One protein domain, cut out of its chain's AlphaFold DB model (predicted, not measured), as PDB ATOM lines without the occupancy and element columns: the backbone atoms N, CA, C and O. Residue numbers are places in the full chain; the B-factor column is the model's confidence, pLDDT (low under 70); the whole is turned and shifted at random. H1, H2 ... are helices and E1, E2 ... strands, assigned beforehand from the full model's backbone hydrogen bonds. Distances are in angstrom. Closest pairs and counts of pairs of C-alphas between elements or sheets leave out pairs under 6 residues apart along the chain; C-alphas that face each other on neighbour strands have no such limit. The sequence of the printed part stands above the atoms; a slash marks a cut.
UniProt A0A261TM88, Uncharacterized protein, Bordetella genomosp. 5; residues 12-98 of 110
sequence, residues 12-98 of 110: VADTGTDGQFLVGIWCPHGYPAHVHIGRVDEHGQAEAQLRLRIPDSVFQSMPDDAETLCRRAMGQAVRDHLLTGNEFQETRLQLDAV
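What this domain is: This is residues 12 to 98 of the 110 residues of an uncharacterized protein of Bordetella genomosp. 5 (UniProt A0A261TM88). A strongly twisted, curled sheet of five strands has one long helix, H2, running slantwise over one face, while the other face has no named helix. The short helix H1 lies off the sheet at one end of the longest axis, in the loop that leads from E4 to H2. The printed part has 87 residues, with two named helices and five named strands in the order E1 E2 E3 E4 H1 H2 E5; the sheet's order is E1 E2 E3 E4 E5, mixed, antiparallel but for the parallel pair E4 and E5. The class is mixed, helices and strands, and the whole is compact, with a radius of gyration of the C-alphas of 12.5 A and spans of 37 by 27 by 20 A.

Where its parts are: In the sheet, E1 is residues 12 to 14, 6.4 A long, and begins at C-alpha 12 (23.070, -57.057, 145.508). E2 is residues 20 to 26, 19.3 A; E3 is residues 34 to 40, 18.8 A; E4 is residues 46 to 53, 18.7 A. E5 is residues 89 to 92, 10.5 A, and ends at C-alpha 92 (20.410, -66.804, 163.554). H2 is residues 66 to 79, 19.9 A, from C-alpha 66 (26.665, -68.965, 148.180). H1 is residues 56 to 59, 5.5 A.

How they stand to each other: E1 to E4 form a meander, each strand the antiparallel neighbour of the one before, and E1 and E2, E2 and E3, and E3 and E4 are hairpins. N 13 and O 21 are 2.8 A apart across E1 and E2, N 24 and O 36 3.0 A across E2 and E3, and N 37 and O 50 2.8 A across E3 and E4. E4 bends by 62 degrees at residue 49. E4 and E5 are parallel at 33 degrees, with N 51 and O 89 2.8 A apart. E4, H1, H2 and E5 make a strand-helix-strand unit, two parallel neighbour strands with helices between, with a left-handed crossover. H2 is on the sheet at a height of 7.9 A, making two layers, helix on one face of a sheet. It lies over E2 and E3, and only just not over E4, on which 2 of its C-alphas fall; it stands at 55 degrees to E2 on the local plane. The closest C-alphas of E2 and H2 are those of Val 23 and Cys 70, 6.1 A apart. H1 is not on the sheet, and H1 and H2 are apart. In H2 each O i to N i+4 pair is within hydrogen-bond range; H1 is too short for such a pair, and its one O i to N i+3 pair is not within range.

The domain as a whole: The two C-alphas farthest apart, those of Glu 42 and Ser 57, are 38.0 A apart. The printed part has no cut, and no link is long. The mean pLDDT of the printed part is 86.8; residues 57 to 63 are under 70.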
ATOM      1  N   VAL A  12      24.047 -58.135 145.370       93.06
ATOM      2  CA  VAL A  12      23.070 -57.057 145.508       93.06
ATOM      3  C   VAL A  12      21.685 -57.634 145.255       93.06
ATOM      4  O   VAL A  12      21.411 -58.133 144.162       93.06
ATOM      5  N   ALA A  13      20.833 -57.565 146.271       94.31
ATOM      6  CA  ALA A  13      19.416 -57.879 146.226       94.31
ATOM      7  C   ALA A  13      18.609 -56.594 145.997       94.31
ATOM      8  O   ALA A  13      18.708 -55.660 146.789       94.31
ATOM      9  N   ASP A  14      17.813 -56.541 144.931       93.12
ATOM     10  CA  ASP A  14      16.906 -55.423 144.655       93.12
ATOM     11  C   ASP A  14      15.475 -55.766 145.084       93.12
ATOM     12  O   ASP A  14      14.777 -56.553 144.442       93.12
ATOM     13  N   THR A  15      15.040 -55.188 146.200       89.31
ATOM     14  CA  THR A  15      13.698 -55.416 146.757       89.31
ATOM     15  C   THR A  15      12.630 -54.520 146.125       89.31
ATOM     16  O   THR A  15      11.462 -54.584 146.506       89.31
ATOM     17  N   GLY A  16      12.999 -53.691 145.144       86.69
ATOM     18  CA  GLY A  16      12.123 -52.697 144.544       86.69
ATOM     19  C   GLY A  16      11.864 -51.544 145.509       86.69
ATOM     20  O   GLY A  16      12.665 -50.617 145.609       86.69
ATOM     21  N   THR A  17      10.738 -51.585 146.221       79.69
ATOM     22  CA  THR A  17      10.276 -50.473 147.071       79.69
ATOM     23  C   THR A  17      11.146 -50.224 148.298       79.69
ATOM     24  O   THR A  17      11.293 -49.069 148.694       79.69
ATOM     25  N   ASP A  18      11.762 -51.262 148.871       83.31
ATOM     26  CA  ASP A  18      12.621 -51.106 150.056       83.31
ATOM     27  C   ASP A  18      14.081 -50.785 149.687       83.31
ATOM     28  O   ASP A  18      14.890 -50.441 150.550       83.31
ATOM     29  N   GLY A  19      14.399 -50.798 148.386       89.06
ATOM     30  CA  GLY A  19      15.699 -50.454 147.825       89.06
ATOM     31  C   GLY A  19      16.624 -51.651 147.606       89.06
ATOM     32  O   GLY A  19      16.202 -52.809 147.530       89.06
ATOM     33  N   GLN A  20      17.913 -51.350 147.459       92.81
ATOM     34  CA  GLN A  20      18.950 -52.341 147.195       92.81
ATOM     35  C   GLN A  20      19.716 -52.681 148.471       92.81
ATOM     36  O   GLN A  20      20.050 -51.798 149.261       92.81
ATOM     37  N   PHE A  21      20.018 -53.963 148.649       92.62
ATOM     38  CA  PHE A  21      20.744 -54.482 149.799       92.62
ATOM     39  C   PHE A  21      21.947 -55.296 149.345       92.62
ATOM     40  O   PHE A  21      21.828 -56.161 148.480       92.62
ATOM     41  N   LEU A  22      23.101 -55.038 149.950       92.25
ATOM     42  CA  LEU A  22      24.273 -55.885 149.839       92.25
ATOM     43  C   LEU A  22      24.158 -57.042 150.830       92.25
ATOM     44  O   LEU A  22      23.921 -56.824 152.014       92.25
ATOM     45  N   VAL A  23      24.359 -58.258 150.335       93.25
ATOM     46  CA  VAL A  23      24.237 -59.517 151.068       93.25
ATOM     47  C   VAL A  23      25.490 -60.343 150.837       93.25
ATOM     48  O   VAL A  23      25.798 -60.677 149.700       93.25
ATOM     49  N   GLY A  24      26.224 -60.716 151.875       91.12
ATOM     50  CA  GLY A  24      27.460 -61.488 151.708       91.12
ATOM     51  C   GLY A  24      27.672 -62.495 152.822       91.12
ATOM     52  O   GLY A  24      27.060 -62.388 153.879       91.12
ATOM     53  N   ILE A  25      28.542 -63.474 152.593       89.31
ATOM     54  CA  ILE A  25      28.918 -64.474 153.596       89.31
ATOM     55  C   ILE A  25      30.303 -64.114 154.124       89.31
ATOM     56  O   ILE A  25      31.241 -63.972 153.345       89.31
ATOM     57  N   TRP A  26      30.434 -64.030 155.443       86.94
ATOM     58  CA  TRP A  26      31.681 -63.781 156.153       86.94
ATOM     59  C   TRP A  26      32.072 -65.003 156.976       86.94
ATOM     60  O   TRP A  26      31.277 -65.538 157.752       86.94
ATOM     61  N   CYS A  27      33.329 -65.418 156.827       84.75
ATOM     62  CA  CYS A  27      33.915 -66.556 157.536       84.75
ATOM     63  C   CYS A  27      35.177 -66.137 158.318       84.75
ATOM     64  O   CYS A  27      36.272 -66.609 157.999       84.75
ATOM     65  N   PRO A  28      35.073 -65.224 159.303       81.38
ATOM     66  CA  PRO A  28      36.234 -64.781 160.070       81.38
ATOM     67  C   PRO A  28      36.814 -65.902 160.941       81.38
ATOM     68  O   PRO A  28      36.117 -66.810 161.391       81.38
ATOM     69  N   HIS A  29      38.109 -65.814 161.237       78.38
ATOM     70  CA  HIS A  29      38.748 -66.749 162.155       78.38
ATOM     71  C   HIS A  29      38.257 -66.535 163.596       78.38
ATOM     72  O   HIS A  29      38.243 -65.410 164.089       78.38
ATOM     73  N   GLY A  30      37.884 -67.619 164.284       79.69
ATOM     74  CA  GLY A  30      37.482 -67.578 165.696       79.69
ATOM     75  C   GLY A  30      36.058 -67.075 165.959       79.69
ATOM     76  O   GLY A  30      35.689 -66.909 167.120       79.69
ATOM     77  N   TYR A  31      35.250 -66.856 164.919       80.56
ATOM     78  CA  TYR A  31      33.847 -66.470 165.054       80.56
ATOM     79  C   TYR A  31      32.983 -67.230 164.027       80.56
ATOM     80  O   TYR A  31      33.449 -67.440 162.906       80.56
ATOM     81  N   PRO A  32      31.755 -67.668 164.380       84.75
ATOM     82  CA  PRO A  32      30.906 -68.445 163.477       84.75
ATOM     83  C   PRO A  32      30.682 -67.758 162.131       84.75
ATOM     84  O   PRO A  32      30.544 -66.530 162.065       84.75
ATOM     85  N   ALA A  33      30.595 -68.552 161.065       88.06
ATOM     86  CA  ALA A  33      30.235 -68.037 159.748       88.06
ATOM     87  C   ALA A  33      28.885 -67.312 159.819       88.06
ATOM     88  O   ALA A  33      27.988 -67.702 160.570       88.06
ATOM     89  N   HIS A  34      28.729 -66.232 159.066       90.94
ATOM     90  CA  HIS A  34      27.514 -65.427 159.118       90.94
ATOM     91  C   HIS A  34      27.283 -64.655 157.827       90.94
ATOM     92  O   HIS A  34      28.216 -64.382 157.080       90.94
ATOM     93  N   VAL A  35      26.033 -64.276 157.582       92.56
ATOM     94  CA  VAL A  35      25.653 -63.402 156.473       92.56
ATOM     95  C   VAL A  35      25.524 -61.972 156.990       92.56
ATOM     96  O   VAL A  35      24.873 -61.783 158.018       92.56
ATOM     97  N   HIS A  36      26.106 -60.969 156.322       93.06
ATOM     98  CA  HIS A  36      25.702 -59.569 156.540       93.06
ATOM     99  C   HIS A  36      24.722 -59.132 155.469       93.06
ATOM    100  O   HIS A  36      24.866 -59.508 154.307       93.06
ATOM    101  N   ILE A  37      23.765 -58.308 155.882       93.12
ATOM    102  CA  ILE A  37      22.844 -57.594 155.010       93.12
ATOM    103  C   ILE A  37      22.928 -56.110 155.366       93.12
ATOM    104  O   ILE A  37      22.786 -55.734 156.532       93.12
ATOM    105  N   GLY A  38      23.188 -55.274 154.368       91.50
ATOM    106  CA  GLY A  38      23.306 -53.826 154.514       91.50
ATOM    107  C   GLY A  38      22.608 -53.105 153.376       91.50
ATOM    108  O   GLY A  38      22.641 -53.575 152.241       91.50
ATOM    109  N   ARG A  39      21.957 -51.975 153.656       90.19
ATOM    110  CA  ARG A  39      21.339 -51.159 152.606       90.19
ATOM    111  C   ARG A  39      22.428 -50.474 151.783       90.19
ATOM    112  O   ARG A  39      23.374 -49.938 152.354       90.19
ATOM    113  N   VAL A  40      22.286 -50.505 150.464       88.06
ATOM    114  CA  VAL A  40      23.195 -49.829 149.535       88.06
ATOM    115  C   VAL A  40      22.848 -48.341 149.489       88.06
ATOM    116  O   VAL A  40      21.679 -47.982 149.329       88.06
ATOM    117  N   ASP A  41      23.854 -47.489 149.652       84.69
ATOM    118  CA  ASP A  41      23.746 -46.037 149.557       84.69
ATOM    119  C   ASP A  41      23.913 -45.523 148.113       84.69
ATOM    120  O   ASP A  41      24.142 -46.281 147.166       84.69
ATOM    121  N   GLU A  42      23.803 -44.206 147.929       80.56
ATOM    122  CA  GLU A  42      23.936 -43.548 146.620       80.56
ATOM    123  C   GLU A  42      25.340 -43.697 145.999       80.56
ATOM    124  O   GLU A  42      25.510 -43.510 144.794       80.56
ATOM    125  N   HIS A  43      26.344 -44.064 146.800       75.44
ATOM    126  CA  HIS A  43      27.724 -44.303 146.380       75.44
ATOM    127  C   HIS A  43      28.018 -45.790 146.127       75.44
ATOM    128  O   HIS A  43      29.165 -46.162 145.855       75.44
ATOM    129  N   GLY A  44      26.999 -46.653 146.201       72.75
ATOM    130  CA  GLY A  44      27.145 -48.093 146.021       72.75
ATOM    131  C   GLY A  44      27.858 -48.788 147.184       72.75
ATOM    132  O   GLY A  44      28.266 -49.939 147.033       72.75
ATOM    133  N   GLN A  45      28.036 -48.105 148.317       75.81
ATOM    134  CA  GLN A  45      28.566 -48.686 149.545       75.81
ATOM    135  C   GLN A  45      27.413 -49.209 150.398       75.81
ATOM    136  O   GLN A  45      26.275 -48.766 150.272       75.81
ATOM    137  N   ALA A  46      27.691 -50.174 151.265       83.06
ATOM    138  CA  ALA A  46      26.701 -50.669 152.207       83.06
ATOM    139  C   ALA A  46      27.358 -50.947 153.551       83.06
ATOM    140  O   ALA A  46      28.368 -51.650 153.629       83.06
ATOM    141  N   GLU A  47      26.752 -50.427 154.612       82.38
ATOM    142  CA  GLU A  47      27.094 -50.795 155.978       82.38
ATOM    143  C   GLU A  47      26.172 -51.925 156.439       82.38
ATOM    144  O   GLU A  47      24.959 -51.892 156.211       82.38
ATOM    145  N   ALA A  48      26.747 -52.951 157.067       84.56
ATOM    146  CA  ALA A  48      25.986 -54.078 157.584       84.56
ATOM    147  C   ALA A  48      25.032 -53.612 158.692       84.56
ATOM    148  O   ALA A  48      25.472 -53.152 159.741       84.56
ATOM    149  N   GLN A  49      23.729 -53.794 158.483       90.69
ATOM    150  CA  GLN A  49      22.683 -53.490 159.468       90.69
ATOM    151  C   GLN A  49      22.145 -54.765 160.120       90.69
ATOM    152  O   GLN A  49      21.643 -54.741 161.239       90.69
ATOM    153  N   LEU A  50      22.286 -55.906 159.450       94.00
ATOM    154  CA  LEU A  50      21.834 -57.196 159.943       94.00
ATOM    155  C   LEU A  50      22.930 -58.239 159.773       94.00
ATOM    156  O   LEU A  50      23.526 -58.368 158.705       94.00
ATOM    157  N   ARG A  51      23.148 -59.036 160.819       94.44
ATOM    158  CA  ARG A  51      23.981 -60.235 160.788       94.44
ATOM    159  C   ARG A  51      23.155 -61.477 161.096       94.44
ATOM    160  O   ARG A  51      22.561 -61.591 162.166       94.44
ATOM    161  N   LEU A  52      23.182 -62.451 160.190       94.94
ATOM    162  CA  LEU A  52      22.575 -63.765 160.386       94.94
ATOM    163  C   LEU A  52      23.662 -64.812 160.602       94.94
ATOM    164  O   LEU A  52      24.369 -65.188 159.670       94.94
ATOM    165  N   ARG A  53      23.808 -65.301 161.834       93.31
ATOM    166  CA  ARG A  53      24.782 -66.347 162.158       93.31
ATOM    167  C   ARG A  53      24.366 -67.679 161.553       93.31
ATOM    168  O   ARG A  53      23.246 -68.140 161.784       93.31
ATOM    169  N   ILE A  54      25.289 -68.317 160.853       89.25
ATOM    170  CA  ILE A  54      25.110 -69.635 160.268       89.25
ATOM    171  C   ILE A  54      25.500 -70.683 161.322       89.25
ATOM    172  O   ILE A  54      26.577 -70.582 161.907       89.25
ATOM    173  N   PRO A  55      24.650 -71.683 161.611       82.81
ATOM    174  CA  PRO A  55      25.003 -72.747 162.547       82.81
ATOM    175  C   PRO A  55      26.256 -73.525 162.104       82.81
ATOM    176  O   PRO A  55      26.285 -74.085 161.005       82.81
ATOM    177  N   ASP A  56      27.264 -73.610 162.982       72.62
ATOM    178  CA  ASP A  56      28.573 -74.223 162.684       72.62
ATOM    179  C   ASP A  56      28.467 -75.686 162.235       72.62
ATOM    180  O   ASP A  56      29.183 -76.123 161.334       72.62
ATOM    181  N   SER A  57      27.536 -76.443 162.826       67.62
ATOM    182  CA  SER A  57      27.308 -77.856 162.501       67.62
ATOM    183  C   SER A  57      26.790 -78.084 161.081       67.62
ATOM    184  O   SER A  57      26.855 -79.210 160.585       67.62
ATOM    185  N   VAL A  58      26.271 -77.040 160.431       66.69
ATOM    186  CA  VAL A  58      25.603 -77.160 159.134       66.69
ATOM    187  C   VAL A  58      26.394 -76.471 158.028       66.69
ATOM    188  O   VAL A  58      26.378 -76.937 156.899       66.69
ATOM    189  N   PHE A  59      27.167 -75.422 158.324       69.94
ATOM    190  CA  PHE A  59      27.849 -74.639 157.286       69.94
ATOM    191  C   PHE A  59      28.781 -75.458 156.377       69.94
ATOM    192  O   PHE A  59      28.835 -75.226 155.174       69.94
ATOM    193  N   GLN A  60      29.481 -76.458 156.922       66.19
ATOM    194  CA  GLN A  60      30.366 -77.323 156.129       66.19
ATOM    195  C   GLN A  60      29.628 -78.425 155.351       66.19
ATOM    196  O   GLN A  60      30.211 -79.016 154.444       66.19
ATOM    197  N   SER A  61      28.373 -78.712 155.705       68.12
ATOM    198  CA  SER A  61      27.562 -79.803 155.153       68.12
ATOM    199  C   SER A  61      26.379 -79.324 154.308       68.12
ATOM    200  O   SER A  61      25.652 -80.155 153.761       68.12
ATOM    201  N   MET A  62      26.183 -78.007 154.163       68.75
ATOM    202  CA  MET A  62      25.122 -77.462 153.319       68.75
ATOM    203  C   MET A  62      25.372 -77.764 151.838       68.75
ATOM    204  O   MET A  62      26.480 -77.536 151.347       68.75
ATOM    205  N   PRO A  63      24.338 -78.223 151.108       69.56
ATOM    206  CA  PRO A  63      24.391 -78.337 149.655       69.56
ATOM    207  C   PRO A  63      24.234 -76.977 148.959       69.56
ATOM    208  O   PRO A  63      24.522 -76.880 147.770       69.56
ATOM    209  N   ASP A  64      23.760 -75.957 149.682       77.38
ATOM    210  CA  ASP A  64      23.517 -74.624 149.141       77.38
ATOM    211  C   ASP A  64      24.826 -73.991 148.649       77.38
ATOM    212  O   ASP A  64      25.839 -73.953 149.356       77.38
ATOM    213  N   ASP A  65      24.787 -73.448 147.435       85.56
ATOM    214  CA  ASP A  65      25.798 -72.500 146.985       85.56
ATOM    215  C   ASP A  65      25.652 -71.148 147.713       85.56
ATOM    216  O   ASP A  65      24.694 -70.890 148.450       85.56
ATOM    217  N   ALA A  66      26.635 -70.267 147.519       85.56
ATOM    218  CA  ALA A  66      26.665 -68.965 148.180       85.56
ATOM    219  C   ALA A  66      25.439 -68.100 147.851       85.56
ATOM    220  O   ALA A  66      24.920 -67.422 148.736       85.56
ATOM    221  N   GLU A  67      24.970 -68.121 146.599       90.44
ATOM    222  CA  GLU A  67      23.810 -67.329 146.188       90.44
ATOM    223  C   GLU A  67      22.548 -67.842 146.880       90.44
ATOM    224  O   GLU A  67      21.790 -67.059 147.446       90.44
ATOM    225  N   THR A  68      22.350 -69.157 146.907       91.19
ATOM    226  CA  THR A  68      21.215 -69.805 147.565       91.19
ATOM    227  C   THR A  68      21.179 -69.458 149.051       91.19
ATOM    228  O   THR A  68      20.125 -69.078 149.569       91.19
ATOM    229  N   LEU A  69      22.327 -69.491 149.731       90.94
ATOM    230  CA  LEU A  69      22.418 -69.115 151.141       90.94
ATOM    231  C   LEU A  69      22.092 -67.629 151.367       90.94
ATOM    232  O   LEU A  69      21.318 -67.292 152.267       90.94
ATOM    233  N   CYS A  70      22.613 -66.740 150.518       92.81
ATOM    234  CA  CYS A  70      22.285 -65.312 150.531       92.81
ATOM    235  C   CYS A  70      20.795 -65.059 150.247       92.81
ATOM    236  O   CYS A  70      20.174 -64.204 150.881       92.81
ATOM    237  N   ARG A  71      20.178 -65.830 149.346       95.38
ATOM    238  CA  ARG A  71      18.738 -65.759 149.070       95.38
ATOM    239  C   ARG A  71      17.912 -66.197 150.269       95.38
ATOM    240  O   ARG A  71      16.911 -65.548 150.557       95.38
ATOM    241  N   ARG A  72      18.300 -67.251 150.992       94.94
ATOM    242  CA  ARG A  72      17.623 -67.644 152.245       94.94
ATOM    243  C   ARG A  72      17.725 -66.561 153.305       94.94
ATOM    244  O   ARG A  72      16.719 -66.212 153.915       94.94
ATOM    245  N   ALA A  73      18.920 -66.001 153.473       95.12
ATOM    246  CA  ALA A  73      19.164 -64.891 154.382       95.12
ATOM    247  C   ALA A  73      18.265 -63.686 154.067       95.12
ATOM    248  O   ALA A  73      17.598 -63.172 154.963       95.12
ATOM    249  N   MET A  74      18.165 -63.294 152.792       95.81
ATOM    250  CA  MET A  74      17.237 -62.241 152.369       95.81
ATOM    251  C   MET A  74      15.775 -62.614 152.578       95.81
ATOM    252  O   MET A  74      15.000 -61.786 153.043       95.81
ATOM    253  N   GLY A  75      15.391 -63.852 152.267       95.25
ATOM    254  CA  GLY A  75      14.019 -64.324 152.444       95.25
ATOM    255  C   GLY A  75      13.580 -64.230 153.902       95.25
ATOM    256  O   GLY A  75      12.503 -63.714 154.189       95.25
ATOM    257  N   GLN A  76      14.454 -64.640 154.824       96.25
ATOM    258  CA  GLN A  76      14.253 -64.456 156.256       96.25
ATOM    259  C   GLN A  76      14.176 -62.973 156.634       96.25
ATOM    260  O   GLN A  76      13.244 -62.578 157.328       96.25
ATOM    261  N   ALA A  77      15.120 -62.149 156.174       94.56
ATOM    262  CA  ALA A  77      15.174 -60.734 156.533       94.56
ATOM    263  C   ALA A  77      13.918 -59.962 156.095       94.56
ATOM    264  O   ALA A  77      13.405 -59.148 156.861       94.56
ATOM    265  N   VAL A  78      13.392 -60.253 154.899       92.50
ATOM    266  CA  VAL A  78      12.139 -59.667 154.400       92.50
ATOM    267  C   VAL A  78      10.938 -60.187 155.188       92.50
ATOM    268  O   VAL A  78      10.128 -59.391 155.656       92.50
ATOM    269  N   ARG A  79      10.826 -61.510 155.366       93.25
ATOM    270  CA  ARG A  79       9.702 -62.145 156.077       93.25
ATOM    271  C   ARG A  79       9.580 -61.654 157.521       93.25
ATOM    272  O   ARG A  79       8.472 -61.442 157.997       93.25
ATOM    273  N   ASP A  80      10.712 -61.487 158.197       93.81
ATOM    274  CA  ASP A  80      10.775 -61.133 159.616       93.81
ATOM    275  C   ASP A  80      10.897 -59.608 159.833       93.81
ATOM    276  O   ASP A  80      11.084 -59.162 160.962       93.81
ATOM    277  N   HIS A  81      10.789 -58.802 158.765       91.50
ATOM    278  CA  HIS A  81      10.920 -57.338 158.790       91.50
ATOM    279  C   HIS A  81      12.216 -56.834 159.455       91.50
ATOM    280  O   HIS A  81      12.240 -55.802 160.121       91.50
ATOM    281  N   LEU A  82      13.331 -57.538 159.246       92.19
ATOM    282  CA  LEU A  82      14.621 -57.237 159.885       92.19
ATOM    283  C   LEU A  82      15.407 -56.114 159.188       92.19
ATOM    284  O   LEU A  82      16.518 -55.806 159.596       92.19
ATOM    285  N   LEU A  83      14.873 -55.508 158.126       88.00
ATOM    286  CA  LEU A  83      15.559 -54.466 157.340       88.00
ATOM    287  C   LEU A  83      14.924 -53.075 157.491       88.00
ATOM    288  O   LEU A  83      15.258 -52.157 156.748       88.00
ATOM    289  N   THR A  84      13.987 -52.907 158.427       82.19
ATOM    290  CA  THR A  84      13.210 -51.664 158.584       82.19
ATOM    291  C   THR A  84      13.815 -50.670 159.581       82.19
ATOM    292  O   THR A  84      13.247 -49.600 159.785       82.19
ATOM    293  N   GLY A  85      14.920 -51.020 160.243       76.56
ATOM    294  CA  GLY A  85      15.577 -50.199 161.264       76.56
ATOM    295  C   GLY A  85      16.965 -49.722 160.836       76.56
ATOM    296  O   GLY A  85      17.570 -50.290 159.936       76.56
ATOM    297  N   ASN A  86      17.475 -48.698 161.523       74.06
ATOM    298  CA  ASN A  86      18.827 -48.163 161.304       74.06
ATOM    299  C   ASN A  86      19.863 -48.728 162.289       74.06
ATOM    300  O   ASN A  86      21.029 -48.344 162.245       74.06
ATOM    301  N   GLU A  87      19.443 -49.590 163.213       85.12
ATOM    302  CA  GLU A  87      20.320 -50.167 164.228       85.12
ATOM    303  C   GLU A  87      20.864 -51.517 163.773       85.12
ATOM    304  O   GLU A  87      20.146 -52.330 163.183       85.12
ATOM    305  N   PHE A  88      22.136 -51.765 164.092       88.81
ATOM    306  CA  PHE A  88      22.741 -53.069 163.881       88.81
ATOM    307  C   PHE A  88      22.036 -54.128 164.728       88.81
ATOM    308  O   PHE A  88      21.866 -53.967 165.938       88.81
ATOM    309  N   GLN A  89      21.704 -55.253 164.108       94.38
ATOM    310  CA  GLN A  89      21.094 -56.392 164.777       94.38
ATOM    311  C   GLN A  89      21.753 -57.710 164.375       94.38
ATOM    312  O   GLN A  89      22.237 -57.892 163.257       94.38
ATOM    313  N   GLU A  90      21.740 -58.661 165.303       94.19
ATOM    314  CA  GLU A  90      22.298 -59.995 165.110       94.19
ATOM    315  C   GLU A  90      21.274 -61.058 165.514       94.19
ATOM    316  O   GLU A  90      20.723 -61.034 166.614       94.19
ATOM    317  N   THR A  91      21.034 -62.022 164.629       94.62
ATOM    318  CA  THR A  91      20.197 -63.195 164.910       94.62
ATOM    319  C   THR A  91      20.742 -64.429 164.185       94.62
ATOM    320  O   THR A  91      21.860 -64.425 163.668       94.62
ATOM    321  N   ARG A  92      20.010 -65.544 164.198       94.25
ATOM    322  CA  ARG A  92      20.410 -66.804 163.554       94.25
ATOM    323  C   ARG A  92      19.750 -66.954 162.188       94.25
ATOM    324  O   ARG A  92      18.565 -66.656 162.042       94.25
ATOM    325  N   LEU A  93      20.506 -67.481 161.226       93.50
ATOM    326  CA  LEU A  93      19.970 -67.904 159.941       93.50
ATOM    327  C   LEU A  93      19.111 -69.162 160.126       93.50
ATOM    328  O   LEU A  93      19.568 -70.165 160.679       93.50
ATOM    329  N   GLN A  94      17.881 -69.101 159.639       92.19
ATOM    330  CA  GLN A  94      16.967 -70.227 159.528       92.19
ATOM    331  C   GLN A  94      17.203 -70.916 158.186       92.19
ATOM    332  O   GLN A  94      16.990 -70.339 157.123       92.19
ATOM    333  N   LEU A  95      17.686 -72.154 158.222       85.62
ATOM    334  CA  LEU A  95      18.081 -72.883 157.010       85.62
ATOM    335  C   LEU A  95      16.884 -73.397 156.206       85.62
ATOM    336  O   LEU A  95      16.997 -73.669 155.016       85.62
ATOM    337  N   ASP A  96      15.729 -73.491 156.853       87.06
ATOM    338  CA  ASP A  96      14.429 -73.756 156.251       87.06
ATOM    339  C   ASP A  96      13.740 -72.483 155.733       87.06
ATOM    340  O   ASP A  96      12.658 -72.572 155.152       87.06
ATOM    341  N   ALA A  97      14.362 -71.302 155.881       89.19
ATOM    342  CA  ALA A  97      13.856 -70.086 155.260       89.19
ATOM    343  C   ALA A  97      13.739 -70.284 153.745       89.19
ATOM    344  O   ALA A  97      14.647 -70.801 153.081       89.19
ATOM    345  N   VAL A  98      12.596 -69.860 153.205       92.44
ATOM    346  CA  VAL A  98      12.334 -69.891 151.768       92.44
ATOM    347  C   VAL A  98      13.316 -68.932 151.085       92.44
ATOM    348  O   VAL A  98      13.348 -67.756 151.456       92.44
TER     349      VAL A  98